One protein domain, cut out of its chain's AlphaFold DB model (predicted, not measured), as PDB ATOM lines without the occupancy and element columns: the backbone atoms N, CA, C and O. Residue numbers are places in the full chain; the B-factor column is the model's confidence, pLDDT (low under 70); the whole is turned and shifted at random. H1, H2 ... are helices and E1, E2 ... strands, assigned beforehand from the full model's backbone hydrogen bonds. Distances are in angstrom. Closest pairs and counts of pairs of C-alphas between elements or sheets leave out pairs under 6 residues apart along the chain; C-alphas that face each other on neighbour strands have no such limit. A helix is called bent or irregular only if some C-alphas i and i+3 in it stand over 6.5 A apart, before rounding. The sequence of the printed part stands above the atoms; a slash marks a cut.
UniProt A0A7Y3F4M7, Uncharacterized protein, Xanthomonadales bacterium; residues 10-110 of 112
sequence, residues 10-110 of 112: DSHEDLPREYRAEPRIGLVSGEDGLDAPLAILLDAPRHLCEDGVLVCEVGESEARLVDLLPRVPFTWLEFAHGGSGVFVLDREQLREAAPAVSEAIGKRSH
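This is residues 10 to 110 of the 112 residues of an uncharacterized protein of Xanthomonadales bacterium (UniProt A0A7Y3F4M7). A short ribbon of two antiparallel strands, E1 and E2, has two helices packed over one face, H2 and the first part of H4, which lie side by side and run opposite ways, while H3 stands nearly crosswise to H4 near the E2 side of this body. An arm with the small helix H1 leads away from the body, its residues 13 to 18 sticking out, and the long link between H3 and E2 makes a wide loop on another side. The printed part has 101 residues with four named helices and two named strands, in the order H1, H2, E1, H3, E2, H4; the sheet's order is E1 - E2, antiparallel, and the class is mostly helix. The whole is compact, with a radius of gyration of the C-alphas of 14.5 A, and the C-alphas span 43 by 41 by 24 A.

E1 is residues 53 to 57, 13.3 A from first to last C-alpha, and begins with C-alpha 53 at (-29.511, -34.602, 33.659). E2 is residues 86 to 90, 13.8 A long. H4, the longest helix by residues, is residues 91 to 108 and measures 24.5 A; its last C-alpha, that of Arg 108, is at (-48.651, -16.519, 35.719). H2 is residues 35 to 46, 18.3 A long, and H3 is residues 59 to 68, 15.3 A long. H1 is residues 17 to 21, 7.8 A long, with C-alpha 17 at (-63.459, -42.887, 36.070); it is neither bent nor irregular, but only just: C-alphas 18 and 21 are 6.5 A apart. H2, H3 and H4 are irregular: C-alphas 42 and 45 are 7.1 A apart, C-alphas 60 and 63 are 7.2 A apart, and C-alphas 96 and 99 are 7.1 A apart. H4 also has a kink of 47 degrees near residue 98.

E1 and E2 are antiparallel neighbours, with 161 degrees between their directions; C-alphas 55 and 88 face each other at 4.7 A. N 54 and O 89 are within hydrogen-bond range at 2.8 A, and so are N 87 and O 56 at 2.9 A. Residues 75 to 76 form a short antiparallel pairing with residues 87 to 88 of E2. The closest C-alphas of H2 and E1 are those of Ala 44 and Leu 54, 7.1 A apart. H2 and H4 touch, with the C-alphas of Pro 45 and Arg 91 closest at 5.3 A. They run opposite ways at a steep tilt of 37 degrees, only just past shallow. H3 and H4 are close but not clearly touching, the C-alphas of Leu 68 and Ala 104 being closest at 7.3 A, and their lines are about perpendicular at 82 degrees. H3 and H2 are apart. H1 is apart from H2, E1, H3, E2 and H4. O i to N i+4 pairs are within hydrogen-bond range in 6 of 8 cases in H2, 4 of 6 in H3, 11 of 14 in H4 and 0 of 1 in H1, where 0 of 2 O i to N i+3 pairs are within range.

The C-alphas farthest apart, those of Arg 17 and Glu 50, are 43.0 A from each other. The printed part, residues 10 to 110, has no cut. The links H1 to H2, of 13 residues, and H3 to E2, of 17 residues, are long; E1 to H3 and E2 to H4 are tight, and H2 to E1 is short. The mean pLDDT of the printed part is 83.4; residues 10 to 30 and 109 to 110 are under 70, and the mean of H1 is 52.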
ATOM      1  N   ASP A  10     -59.008 -27.595  33.685       53.47
ATOM      2  CA  ASP A  10     -60.267 -27.738  32.935       53.47
ATOM      3  C   ASP A  10     -60.475 -29.143  32.345       53.47
ATOM      4  O   ASP A  10     -61.600 -29.546  32.059       53.47
ATOM      5  N   SER A  11     -59.411 -29.936  32.201       54.72
ATOM      6  CA  SER A  11     -59.487 -31.310  31.682       54.72
ATOM      7  C   SER A  11     -59.859 -32.338  32.759       54.72
ATOM      8  O   SER A  11     -60.042 -33.517  32.459       54.72
ATOM      9  N   HIS A  12     -60.000 -31.914  34.020       51.00
ATOM     10  CA  HIS A  12     -60.294 -32.808  35.143       51.00
ATOM     11  C   HIS A  12     -61.726 -33.381  35.108       51.00
ATOM     12  O   HIS A  12     -61.969 -34.464  35.646       51.00
ATOM     13  N   GLU A  13     -62.693 -32.691  34.490       52.34
ATOM     14  CA  GLU A  13     -64.087 -33.171  34.428       52.34
ATOM     15  C   GLU A  13     -64.281 -34.338  33.436       52.34
ATOM     16  O   GLU A  13     -65.102 -35.234  33.689       52.34
ATOM     17  N   ASP A  14     -63.444 -34.392  32.394       54.47
ATOM     18  CA  ASP A  14     -63.482 -35.385  31.308       54.47
ATOM     19  C   ASP A  14     -62.585 -36.612  31.545       54.47
ATOM     20  O   ASP A  14     -62.586 -37.554  30.747       54.47
ATOM     21  N   LEU A  15     -61.853 -36.665  32.664       55.09
ATOM     22  CA  LEU A  15     -61.002 -37.810  32.978       55.09
ATOM     23  C   LEU A  15     -61.830 -39.109  33.138       55.09
ATOM     24  O   LEU A  15     -62.871 -39.111  33.824       55.09
ATOM     25  N   PRO A  16     -61.364 -40.240  32.565       55.31
ATOM     26  CA  PRO A  16     -61.937 -41.560  32.800       55.31
ATOM     27  C   PRO A  16     -62.091 -41.841  34.297       55.31
ATOM     28  O   PRO A  16     -61.343 -41.331  35.136       55.31
ATOM     29  N   ARG A  17     -63.098 -42.641  34.663       53.22
ATOM     30  CA  ARG A  17     -63.459 -42.887  36.070       53.22
ATOM     31  C   ARG A  17     -62.286 -43.443  36.891       53.22
ATOM     32  O   ARG A  17     -62.282 -43.238  38.103       53.22
ATOM     33  N   GLU A  18     -61.303 -44.084  36.253       55.00
ATOM     34  CA  GLU A  18     -60.095 -44.598  36.907       55.00
ATOM     35  C   GLU A  18     -59.196 -43.500  37.508       55.00
ATOM     36  O   GLU A  18     -58.601 -43.731  38.557       55.00
ATOM     37  N   TYR A  19     -59.158 -42.288  36.936       49.78
ATOM     38  CA  TYR A  19     -58.281 -41.191  37.390       49.78
ATOM     39  C   TYR A  19     -58.911 -40.282  38.460       49.78
ATOM     40  O   TYR A  19     -58.247 -39.422  39.029       49.78
ATOM     41  N   ARG A  20     -60.194 -40.486  38.797       52.09
ATOM     42  CA  ARG A  20     -60.910 -39.701  39.830       52.09
ATOM     43  C   ARG A  20     -60.615 -40.157  41.263       52.09
ATOM     44  O   ARG A  20     -61.109 -39.545  42.209       52.09
ATOM     45  N   ALA A  21     -59.881 -41.259  41.426       51.19
ATOM     46  CA  ALA A  21     -59.529 -41.829  42.724       51.19
ATOM     47  C   ALA A  21     -58.225 -41.253  43.306       51.19
ATOM     48  O   ALA A  21     -57.934 -41.479  44.482       51.19
ATOM     49  N   GLU A  22     -57.453 -40.513  42.509       49.81
ATOM     50  CA  GLU A  22     -56.178 -39.936  42.929       49.81
ATOM     51  C   GLU A  22     -56.349 -38.523  43.523       49.81
ATOM     52  O   GLU A  22     -57.252 -37.776  43.137       49.81
ATOM     53  N   PRO A  23     -55.511 -38.119  44.497       51.31
ATOM     54  CA  PRO A  23     -55.593 -36.790  45.089       51.31
ATOM     55  C   PRO A  23     -55.346 -35.698  44.036       51.31
ATOM     56  O   PRO A  23     -54.305 -35.696  43.388       51.31
ATOM     57  N   ARG A  24     -56.237 -34.697  43.942       49.56
ATOM     58  CA  ARG A  24     -56.116 -33.528  43.034       49.56
ATOM     59  C   ARG A  24     -54.737 -32.849  43.035       49.56
ATOM     60  O   ARG A  24     -54.334 -32.300  42.016       49.56
ATOM     61  N   ILE A  25     -54.023 -32.894  44.165       47.56
ATOM     62  CA  ILE A  25     -52.681 -32.311  44.337       47.56
ATOM     63  C   ILE A  25     -51.592 -33.021  43.509       47.56
ATOM     64  O   ILE A  25     -50.525 -32.458  43.305       47.56
ATOM     65  N   GLY A  26     -51.855 -34.252  43.056       50.16
ATOM     66  CA  GLY A  26     -50.956 -35.058  42.228       50.16
ATOM     67  C   GLY A  26     -51.281 -35.041  40.734       50.16
ATOM     68  O   GLY A  26     -50.564 -35.685  39.978       50.16
ATOM     69  N   LEU A  27     -52.321 -34.310  40.300       51.53
ATOM     70  CA  LEU A  27     -52.790 -34.285  38.904       51.53
ATOM     71  C   LEU A  27     -52.779 -32.885  38.276       51.53
ATOM     72  O   LEU A  27     -52.359 -32.741  37.130       51.53
ATOM     73  N   VAL A  28     -53.212 -31.860  39.018       56.22
ATOM     74  CA  VAL A  28     -53.421 -30.509  38.472       56.22
ATOM     75  C   VAL A  28     -52.180 -29.640  38.651       56.22
ATOM     76  O   VAL A  28     -51.660 -29.509  39.757       56.22
ATOM     77  N   SER A  29     -51.740 -29.014  37.563       65.00
ATOM     78  CA  SER A  29     -50.531 -28.188  37.509       65.00
ATOM     79  C   SER A  29     -50.833 -26.837  36.844       65.00
ATOM     80  O   SER A  29     -50.292 -26.490  35.801       65.00
ATOM     81  N   GLY A  30     -51.760 -26.082  37.433       65.69
ATOM     82  CA  GLY A  30     -52.232 -24.805  36.884       65.69
ATOM     83  C   GLY A  30     -53.274 -24.955  35.772       65.69
ATOM     84  O   GLY A  30     -53.734 -26.059  35.466       65.69
ATOM     85  N   GLU A  31     -53.666 -23.829  35.173       70.50
ATOM     86  CA  GLU A  31     -54.679 -23.784  34.103       70.50
ATOM     87  C   GLU A  31     -54.245 -24.551  32.849       70.50
ATOM     88  O   GLU A  31     -55.085 -25.120  32.164       70.50
ATOM     89  N   ASP A  32     -52.943 -24.615  32.568       75.50
ATOM     90  CA  ASP A  32     -52.385 -25.213  31.353       75.50
ATOM     91  C   ASP A  32     -51.503 -26.447  31.602       75.50
ATOM     92  O   ASP A  32     -50.914 -26.980  30.662       75.50
ATOM     93  N   GLY A  33     -51.429 -26.918  32.852       81.00
ATOM     94  CA  GLY A  33     -50.649 -28.093  33.239       81.00
ATOM     95  C   GLY A  33     -49.151 -27.829  33.467       81.00
ATOM     96  O   GLY A  33     -48.413 -28.773  33.752       81.00
ATOM     97  N   LEU A  34     -48.669 -26.583  33.385       88.75
ATOM     98  CA  LEU A  34     -47.235 -26.273  33.391       88.75
ATOM     99  C   LEU A  34     -46.649 -25.753  34.714       88.75
ATOM    100  O   LEU A  34     -45.427 -25.631  34.800       88.75
ATOM    101  N   ASP A  35     -47.441 -25.501  35.756       88.50
ATOM    102  CA  ASP A  35     -46.930 -24.926  37.014       88.50
ATOM    103  C   ASP A  35     -45.828 -25.784  37.672       88.50
ATOM    104  O   ASP A  35     -44.744 -25.289  37.994       88.50
ATOM    105  N   ALA A  36     -46.064 -27.087  37.832       87.31
ATOM    106  CA  ALA A  36     -45.101 -28.035  38.385       87.31
ATOM    107  C   ALA A  36     -43.895 -28.284  37.457       87.31
ATOM    108  O   ALA A  36     -42.767 -28.202  37.954       87.31
ATOM    109  N   PRO A  37     -44.059 -28.525  36.136       91.50
ATOM    110  CA  PRO A  37     -42.933 -28.563  35.201       91.50
ATOM    111  C   PRO A  37     -42.022 -27.332  35.286       91.50
ATOM    112  O   PRO A  37     -40.802 -27.479  35.342       91.50
ATOM    113  N   LEU A  38     -42.583 -26.122  35.368       93.88
ATOM    114  CA  LEU A  38     -41.798 -24.887  35.456       93.88
ATOM    115  C   LEU A  38     -41.051 -24.756  36.782       93.88
ATOM    116  O   LEU A  38     -39.875 -24.390  36.785       93.88
ATOM    117  N   ALA A  39     -41.695 -25.097  37.901       91.56
ATOM    118  CA  ALA A  39     -41.033 -25.128  39.202       91.56
ATOM    119  C   ALA A  39     -39.854 -26.119  39.208       91.56
ATOM    120  O   ALA A  39     -38.767 -25.793  39.683       91.56
ATOM    121  N   ILE A  40     -40.035 -27.303  38.611       94.31
ATOM    122  CA  ILE A  40     -38.974 -28.309  38.480       94.31
ATOM    123  C   ILE A  40     -37.831 -27.795  37.605       94.31
ATOM    124  O   ILE A  40     -36.676 -27.932  38.002       94.31
ATOM    125  N   LEU A  41     -38.127 -27.199  36.448       96.06
ATOM    126  CA  LEU A  41     -37.107 -26.638  35.556       96.06
ATOM    127  C   LEU A  41     -36.255 -25.574  36.262       96.06
ATOM    128  O   LEU A  41     -35.036 -25.558  36.090       96.06
ATOM    129  N   LEU A  42     -36.875 -24.722  37.085       95.88
ATOM    130  CA  LEU A  42     -36.175 -23.675  37.830       95.88
ATOM    131  C   LEU A  42     -35.291 -24.239  38.955       95.88
ATOM    132  O   LEU A  42     -34.182 -23.752  39.187       95.88
ATOM    133  N   ASP A  43     -35.769 -25.273  39.649       95.50
ATOM    134  CA  ASP A  43     -35.122 -25.793  40.852       95.50
ATOM    135  C   ASP A  43     -34.086 -26.891  40.574       95.50
ATOM    136  O   ASP A  43     -33.087 -26.989  41.298       95.50
ATOM    137  N   ALA A  44     -34.278 -27.691  39.518       95.75
ATOM    138  CA  ALA A  44     -33.454 -28.853  39.181       95.75
ATOM    139  C   ALA A  44     -31.934 -28.583  39.133       95.75
ATOM    140  O   ALA A  44     -31.193 -29.393  39.703       95.75
ATOM    141  N   PRO A  45     -31.420 -27.461  38.577       95.88
ATOM    142  CA  PRO A  45     -29.985 -27.154  38.591       95.88
ATOM    143  C   PRO A  45     -29.323 -27.200  39.968       95.88
ATOM    144  O   PRO A  45     -28.127 -27.473  40.070       95.88
ATOM    145  N   ARG A  46     -30.076 -26.910  41.035       95.19
ATOM    146  CA  ARG A  46     -29.565 -26.884  42.415       95.19
ATOM    147  C   ARG A  46     -29.388 -28.285  43.001       95.19
ATOM    148  O   ARG A  46     -28.684 -28.434  43.996       95.19
ATOM    149  N   HIS A  47     -30.017 -29.289  42.393       94.12
ATOM    150  CA  HIS A  47     -30.072 -30.665  42.888       94.12
ATOM    151  C   HIS A  47     -29.280 -31.660  42.023       94.12
ATOM    152  O   HIS A  47     -29.049 -32.785  42.460       94.12
ATOM    153  N   LEU A  48     -28.854 -31.267  40.820       94.25
ATOM    154  CA  LEU A  48     -28.057 -32.105  39.917       94.25
ATOM    155  C   LEU A  48     -26.557 -32.023  40.231       94.25
ATOM    156  O   LEU A  48     -26.083 -31.008  40.729       94.25
ATOM    157  N   CYS A  49     -25.783 -33.062  39.909       93.88
ATOM    158  CA  CYS A  49     -24.321 -32.953  39.805       93.88
ATOM    159  C   CYS A  49     -23.919 -32.151  38.549       93.88
ATOM    160  O   CYS A  49     -24.788 -31.759  37.773       93.88
ATOM    161  N   GLU A  50     -22.623 -31.872  38.372       92.25
ATOM    162  CA  GLU A  50     -22.103 -31.100  37.228       92.25
ATOM    163  C   GLU A  50     -22.556 -31.688  35.881       92.25
ATOM    164  O   GLU A  50     -23.183 -30.977  35.105       92.25
ATOM    165  N   ASP A  51     -22.399 -33.002  35.703       94.44
ATOM    166  CA  ASP A  51     -22.819 -33.743  34.498       94.44
ATOM    167  C   ASP A  51     -24.227 -34.363  34.622       94.44
ATOM    168  O   ASP A  51     -24.573 -35.338  33.951       94.44
ATOM    169  N   GLY A  52     -25.038 -33.869  35.562       95.00
ATOM    170  CA  GLY A  52     -26.363 -34.412  35.839       95.00
ATOM    171  C   GLY A  52     -27.399 -33.998  34.794       95.00
ATOM    172  O   GLY A  52     -27.364 -32.883  34.276       95.00
ATOM    173  N   VAL A  53     -28.380 -34.872  34.557       96.88
ATOM    174  CA  VAL A  53     -29.511 -34.602  33.659       96.88
ATOM    175  C   VAL A  53     -30.849 -34.670  34.390       96.88
ATOM    176  O   VAL A  53     -31.069 -35.505  35.274       96.88
ATOM    177  N   LEU A  54     -31.772 -33.804  33.990       97.38
ATOM    178  CA  LEU A  54     -33.189 -33.922  34.287       97.38
ATOM    179  C   LEU A  54     -33.854 -34.736  33.178       97.38
ATOM    180  O   LEU A  54     -33.733 -34.403  32.006       97.38
ATOM    181  N   VAL A  55     -34.607 -35.757  33.577       96.00
ATOM    182  CA  VAL A  55     -35.578 -36.448  32.722       96.00
ATOM    183  C   VAL A  55     -36.952 -36.163  33.310       96.00
ATOM    184  O   VAL A  55     -37.160 -36.463  34.496       96.00
ATOM    185  N   CYS A  56     -37.836 -35.553  32.523       93.69
ATOM    186  CA  CYS A  56     -39.137 -35.075  32.978       93.69
ATOM    187  C   CYS A  56     -40.241 -35.426  31.978       93.69
ATOM    188  O   CYS A  56     -40.096 -35.180  30.784       93.69
ATOM    189  N   GLU A  57     -41.340 -35.977  32.487       91.50
ATOM    190  CA  GLU A  57     -42.559 -36.273  31.729       91.50
ATOM    191  C   GLU A  57     -43.575 -35.129  31.867       91.50
ATOM    192  O   GLU A  57     -43.758 -34.587  32.955       91.50
ATOM    193  N   VAL A  58     -44.200 -34.731  30.760       89.06
ATOM    194  CA  VAL A  58     -45.225 -33.674  30.678       89.06
ATOM    195  C   VAL A  58     -46.430 -34.061  29.810       89.06
ATOM    196  O   VAL A  58     -47.356 -33.265  29.674       89.06
ATOM    197  N   GLY A  59     -46.440 -35.261  29.219       87.38
ATOM    198  CA  GLY A  59     -47.570 -35.787  28.446       87.38
ATOM    199  C   GLY A  59     -48.108 -34.807  27.394       87.38
ATOM    200  O   GLY A  59     -47.360 -34.271  26.578       87.38
ATOM    201  N   GLU A  60     -49.417 -34.539  27.433       84.25
ATOM    202  CA  GLU A  60     -50.122 -33.643  26.497       84.25
ATOM    203  C   GLU A  60     -49.722 -32.159  26.610       84.25
ATOM    204  O   GLU A  60     -50.107 -31.337  25.773       84.25
ATOM    205  N   SER A  61     -48.950 -31.795  27.633       86.06
ATOM    206  CA  SER A  61     -48.480 -30.426  27.857       86.06
ATOM    207  C   SER A  61     -47.179 -30.106  27.110       86.06
ATOM    208  O   SER A  61     -46.711 -28.971  27.173       86.06
ATOM    209  N   GLU A  62     -46.633 -31.058  26.339       91.69
ATOM    210  CA  GLU A  62     -45.454 -30.880  25.476       91.69
ATOM    211  C   GLU A  62     -45.555 -29.634  24.581       91.69
ATOM    212  O   GLU A  62     -44.718 -28.737  24.678       91.69
ATOM    213  N   ALA A  63     -46.607 -29.532  23.759       92.19
ATOM    214  CA  ALA A  63     -46.761 -28.419  22.819       92.19
ATOM    215  C   ALA A  63     -46.826 -27.062  23.540       92.19
ATOM    216  O   ALA A  63     -46.158 -26.109  23.147       92.19
ATOM    217  N   ARG A  64     -47.561 -27.000  24.659       92.94
ATOM    218  CA  ARG A  64     -47.685 -25.786  25.478       92.94
ATOM    219  C   ARG A  64     -46.347 -25.388  26.100       92.94
ATOM    220  O   ARG A  64     -46.031 -24.203  26.165       92.94
ATOM    221  N   LEU A  65     -45.555 -26.366  26.545       94.31
ATOM    222  CA  LEU A  65     -44.235 -26.119  27.119       94.31
ATOM    223  C   LEU A  65     -43.266 -25.558  26.070       94.31
ATOM    224  O   LEU A  65     -42.542 -24.607  26.365       94.31
ATOM    225  N   VAL A  66     -43.278 -26.106  24.851       95.88
ATOM    226  CA  VAL A  66     -42.456 -25.619  23.731       95.88
ATOM    227  C   VAL A  66     -42.867 -24.206  23.317       95.88
ATOM    228  O   VAL A  66     -42.000 -23.349  23.157       95.88
ATOM    229  N   ASP A  67     -44.168 -23.934  23.207       95.69
ATOM    230  CA  ASP A  67     -44.682 -22.604  22.856       95.69
ATOM    231  C   ASP A  67     -44.314 -21.550  23.907       95.69
ATOM    232  O   ASP A  67     -43.973 -20.411  23.577       95.69
ATOM    233  N   LEU A  68     -44.354 -21.931  25.187       95.50
ATOM    234  CA  LEU A  68     -43.995 -21.057  26.298       95.50
ATOM    235  C   LEU A  68     -42.485 -20.793  26.377       95.50
ATOM    236  O   LEU A  68     -42.067 -19.683  26.715       95.50
ATOM    237  N   LEU A  69     -41.664 -21.807  26.098       96.94
ATOM    238  CA  LEU A  69     -40.209 -21.773  26.241       96.94
ATOM    239  C   LEU A  69     -39.499 -22.111  24.914       96.94
ATOM    240  O   LEU A  69     -38.671 -23.023  24.872       96.94
ATOM    241  N   PRO A  70     -39.717 -21.339  23.832       97.19
ATOM    242  CA  PRO A  70     -39.311 -21.720  22.472       97.19
ATOM    243  C   PRO A  70     -37.794 -21.724  22.242       97.19
ATOM    244  O   PRO A  70     -37.320 -22.145  21.191       97.19
ATOM    245  N   ARG A  71     -37.017 -21.201  23.197       96.06
ATOM    246  CA  ARG A  71     -35.548 -21.163  23.137       96.06
ATOM    247  C   ARG A  71     -34.884 -22.255  23.970       96.06
ATOM    248  O   ARG A  71     -33.663 -22.356  23.935       96.06
ATOM    249  N   VAL A  72     -35.653 -23.024  24.740       97.56
ATOM    250  CA  VAL A  72     -35.109 -24.109  25.558       97.56
ATOM    251  C   VAL A  72     -34.899 -25.334  24.662       97.56
ATOM    252  O   VAL A  72     -35.836 -25.747  23.977       97.56
ATOM    253  N   PRO A  73     -33.691 -25.922  24.632       97.00
ATOM    254  CA  PRO A  73     -33.353 -27.004  23.709       97.00
ATOM    255  C   PRO A  73     -33.838 -28.368  24.230       97.00
ATOM    256  O   PRO A  73     -33.037 -29.250  24.534       97.00
ATOM    257  N   PHE A  74     -35.153 -28.551  24.362       97.38
ATOM    258  CA  PHE A  74     -35.732 -29.815  24.827       97.38
ATOM    259  C   PHE A  74     -35.329 -30.989  23.926       97.38
ATOM    260  O   PHE A  74     -35.608 -30.989  22.727       97.38
ATOM    261  N   THR A  75     -34.714 -32.017  24.516       97.12
ATOM    262  CA  THR A  75     -34.467 -33.292  23.832       97.12
ATOM    263  C   THR A  75     -35.598 -34.260  24.153       97.12
ATOM    264  O   THR A  75     -35.614 -34.845  25.236       97.12
ATOM    265  N   TRP A  76     -36.554 -34.416  23.238       95.62
ATOM    266  CA  TRP A  76     -37.700 -35.315  23.404       95.62
ATOM    267  C   TRP A  76     -37.309 -36.773  23.147       95.62
ATOM    268  O   TRP A  76     -36.653 -37.085  22.153       95.62
ATOM    269  N   LEU A  77     -37.687 -37.663  24.064       93.12
ATOM    270  CA  LEU A  77     -37.401 -39.092  23.981       93.12
ATOM    271  C   LEU A  77     -38.492 -39.822  23.194       93.12
ATOM    272  O   LEU A  77     -39.681 -39.659  23.459       93.12
ATOM    273  N   GLU A  78     -38.071 -40.690  22.277       89.06
ATOM    274  CA  GLU A  78     -38.954 -41.594  21.540       89.06
ATOM    275  C   GLU A  78     -38.980 -42.981  22.201       89.06
ATOM    276  O   GLU A  78     -37.934 -43.549  22.534       89.06
ATOM    277  N   PHE A  79     -40.173 -43.558  22.372       84.88
ATOM    278  CA  PHE A  79     -40.354 -44.861  23.019       84.88
ATOM    279  C   PHE A  79     -40.809 -45.938  22.030       84.88
ATOM    280  O   PHE A  79     -41.786 -45.776  21.304       84.88
ATOM    281  N   ALA A  80     -40.147 -47.098  22.066       82.06
ATOM    282  CA  ALA A  80     -40.440 -48.220  21.167       82.06
ATOM    283  C   ALA A  80     -41.835 -48.853  21.364       82.06
ATOM    284  O   ALA A  80     -42.333 -49.517  20.460       82.06
ATOM    285  N   HIS A  81     -42.460 -48.670  22.534       81.19
ATOM    286  CA  HIS A  81     -43.745 -49.287  22.897       81.19
ATOM    287  C   HIS A  81     -44.859 -48.254  23.149       81.19
ATOM    288  O   HIS A  81     -45.825 -48.550  23.850       81.19
ATOM    289  N   GLY A  82     -44.743 -47.060  22.558       75.75
ATOM    290  CA  GLY A  82     -45.678 -45.952  22.770       75.75
ATOM    291  C   GLY A  82     -45.352 -45.117  24.014       75.75
ATOM    292  O   GLY A  82     -44.533 -45.512  24.843       75.75
ATOM    293  N   GLY A  83     -45.987 -43.945  24.110       75.25
ATOM    294  CA  GLY A  83     -45.641 -42.879  25.059       75.25
ATOM    295  C   GLY A  83     -44.902 -41.725  24.371       75.25
ATOM    296  O   GLY A  83     -44.155 -41.941  23.418       75.25
ATOM    297  N   SER A  84     -45.145 -40.499  24.830       85.00
ATOM    298  CA  SER A  84     -44.538 -39.250  24.339       85.00
ATOM    299  C   SER A  84     -44.525 -38.209  25.464       85.00
ATOM    300  O   SER A  84     -45.013 -38.487  26.560       85.00
ATOM    301  N   GLY A  85     -43.973 -37.017  25.231       90.62
ATOM    302  CA  GLY A  85     -43.959 -35.968  26.250       90.62
ATOM    303  C   GLY A  85     -42.916 -36.172  27.344       90.62
ATOM    304  O   GLY A  85     -43.069 -35.615  28.423       90.62
ATOM    305  N   VAL A  86     -41.853 -36.947  27.106       93.81
ATOM    306  CA  VAL A  86     -40.706 -37.031  28.025       93.81
ATOM    307  C   VAL A  86     -39.521 -36.316  27.401       93.81
ATOM    308  O   VAL A  86     -39.113 -36.666  26.296       93.81
ATOM    309  N   PHE A  87     -38.941 -35.353  28.113       96.44
ATOM    310  CA  PHE A  87     -37.745 -34.644  27.665       96.44
ATOM    311  C   PHE A  87     -36.548 -34.874  28.585       96.44
ATOM    312  O   PHE A  87     -36.684 -35.226  29.762       96.44
ATOM    313  N   VAL A  88     -35.366 -34.606  28.035       97.69
ATOM    314  CA  VAL A  88     -34.097 -34.527  28.753       97.69
ATOM    315  C   VAL A  88     -33.502 -33.134  28.597       97.69
ATOM    316  O   VAL A  88     -33.510 -32.576  27.498       97.69
ATOM    317  N   LEU A  89     -32.986 -32.594  29.702       98.19
ATOM    318  CA  LEU A  89     -32.114 -31.421  29.730       98.19
ATOM    319  C   LEU A  89     -30.948 -31.683  30.682       98.19
ATOM    320  O   LEU A  89     -31.143 -32.241  31.765       98.19
ATOM    321  N   ASP A  90     -29.746 -31.269  30.308       98.19
ATOM    322  CA  ASP A  90     -28.610 -31.266  31.227       98.19
ATOM    323  C   ASP A  90     -28.648 -30.060  32.185       98.19
ATOM    324  O   ASP A  90     -29.462 -29.134  32.070       98.19
ATOM    325  N   ARG A  91     -27.769 -30.085  33.190       97.38
ATOM    326  CA  ARG A  91     -27.670 -29.014  34.184       97.38
ATOM    327  C   ARG A  91     -27.340 -27.649  33.566       97.38
ATOM    328  O   ARG A  91     -27.817 -26.644  34.097       97.38
ATOM    329  N   GLU A  92     -26.516 -27.577  32.524       97.69
ATOM    330  CA  GLU A  92     -26.135 -26.312  31.886       97.69
ATOM    331  C   GLU A  92     -27.330 -25.704  31.149       97.69
ATOM    332  O   GLU A  92     -27.707 -24.569  31.440       97.69
ATOM    333  N   GLN A  93     -28.016 -26.500  30.332       98.25
ATOM    334  CA  GLN A  93     -29.238 -26.115  29.628       98.25
ATOM    335  C   GLN A  93     -30.320 -25.608  30.589       98.25
ATOM    336  O   GLN A  93     -30.977 -24.601  30.321       98.25
ATOM    337  N   LEU A  94     -30.490 -26.254  31.749       97.88
ATOM    338  CA  LEU A  94     -31.433 -25.792  32.772       97.88
ATOM    339  C   LEU A  94     -31.026 -24.436  33.379       97.88
ATOM    340  O   LEU A  94     -31.885 -23.600  33.665       97.88
ATOM    341  N   ARG A  95     -29.724 -24.184  33.570       97.38
ATOM    342  CA  ARG A  95     -29.227 -22.883  34.061       97.38
ATOM    343  C   ARG A  95     -29.424 -21.780  33.029       97.38
ATOM    344  O   ARG A  95     -29.794 -20.671  33.409       97.38
ATOM    345  N   GLU A  96     -29.192 -22.079  31.757       97.88
ATOM    346  CA  GLU A  96     -29.431 -21.152  30.650       97.88
ATOM    347  C   GLU A  96     -30.923 -20.846  30.472       97.88
ATOM    348  O   GLU A  96     -31.293 -19.707  30.183       97.88
ATOM    349  N   ALA A  97     -31.791 -21.833  30.712       97.12
ATOM    350  CA  ALA A  97     -33.241 -21.679  30.663       97.12
ATOM    351  C   ALA A  97     -33.820 -20.880  31.848       97.12
ATOM    352  O   ALA A  97     -34.892 -20.285  31.714       97.12
ATOM    353  N   ALA A  98     -33.132 -20.837  32.997       96.62
ATOM    354  CA  ALA A  98     -33.661 -20.288  34.251       96.62
ATOM    355  C   ALA A  98     -34.247 -18.860  34.151       96.62
ATOM    356  O   ALA A  98     -35.315 -18.633  34.726       96.62
ATOM    357  N   PRO A  99     -33.648 -17.893  33.421       97.19
ATOM    358  CA  PRO A  99     -34.251 -16.571  33.245       97.19
ATOM    359  C   PRO A  99     -35.607 -16.620  32.530       97.19
ATOM    360  O   PRO A  99     -36.551 -15.969  32.972       97.19
ATOM    361  N   ALA A 100     -35.724 -17.424  31.468       96.31
ATOM    362  CA  ALA A 100     -36.958 -17.558  30.692       96.31
ATOM    363  C   ALA A 100     -38.051 -18.276  31.501       96.31
ATOM    364  O   ALA A 100     -39.208 -17.860  31.496       96.31
ATOM    365  N   VAL A 101     -37.670 -19.312  32.256       95.38
ATOM    366  CA  VAL A 101     -38.569 -20.035  33.172       95.38
ATOM    367  C   VAL A 101     -39.080 -19.107  34.278       95.38
ATOM    368  O   VAL A 101     -40.279 -19.065  34.545       95.38
ATOM    369  N   SER A 102     -38.196 -18.310  34.885       94.25
ATOM    370  CA  SER A 102     -38.568 -17.337  35.919       94.25
ATOM    371  C   SER A 102     -39.525 -16.263  35.384       94.25
ATOM    372  O   SER A 102     -40.533 -15.957  36.020       94.25
ATOM    373  N   GLU A 103     -39.274 -15.741  34.178       94.06
ATOM    374  CA  GLU A 103     -40.183 -14.802  33.510       94.06
ATOM    375  C   GLU A 103     -41.564 -15.431  33.248       94.06
ATOM    376  O   GLU A 103     -42.594 -14.800  33.501       94.06
ATOM    377  N   ALA A 104     -41.598 -16.681  32.779       92.38
ATOM    378  CA  ALA A 104     -42.832 -17.418  32.527       92.38
ATOM    379  C   ALA A 104     -43.650 -17.665  33.807       92.38
ATOM    380  O   ALA A 104     -44.876 -17.566  33.769       92.38
ATOM    381  N   ILE A 105     -42.994 -17.947  34.937       90.62
ATOM    382  CA  ILE A 105     -43.646 -18.065  36.251       90.62
ATOM    383  C   ILE A 105     -44.171 -16.698  36.713       90.62
ATOM    384  O   ILE A 105     -45.318 -16.585  37.138       90.62
ATOM    385  N   GLY A 106     -43.371 -15.634  36.580       88.31
ATOM    386  CA  GLY A 106     -43.768 -14.283  36.989       88.31
ATOM    387  C   GLY A 106     -45.022 -13.772  36.272       88.31
ATOM    388  O   GLY A 106     -45.860 -13.119  36.888       88.31
ATOM    389  N   LYS A 107     -45.195 -14.115  34.989       85.69
ATOM    390  CA  LYS A 107     -46.392 -13.761  34.206       85.69
ATOM    391  C   LYS A 107     -47.654 -14.505  34.654       85.69
ATOM    392  O   LYS A 107     -48.741 -13.949  34.525       85.69
ATOM    393  N   ARG A 108     -47.523 -15.717  35.209       77.12
ATOM    394  CA  ARG A 108     -48.651 -16.519  35.719       77.12
ATOM    395  C   ARG A 108     -49.234 -15.958  37.015       77.12
ATOM    396  O   ARG A 108     -50.446 -15.899  37.162       77.12
ATOM    397  N   SER A 109     -48.391 -15.446  37.914       60.50
ATOM    398  CA  SER A 109     -48.825 -14.857  39.194       60.50
ATOM    399  C   SER A 109     -49.592 -13.529  39.065       60.50
ATOM    400  O   SER A 109     -50.061 -12.996  40.069       60.50
ATOM    401  N   HIS A 110     -49.705 -12.971  37.853       50.19
ATOM    402  CA  HIS A 110     -50.411 -11.717  37.562       50.19
ATOM    403  C   HIS A 110     -51.773 -11.901  36.875       50.19
ATOM    404  O   HIS A 110     -52.418 -10.906  36.547       50.19
TER     405      HIS A 110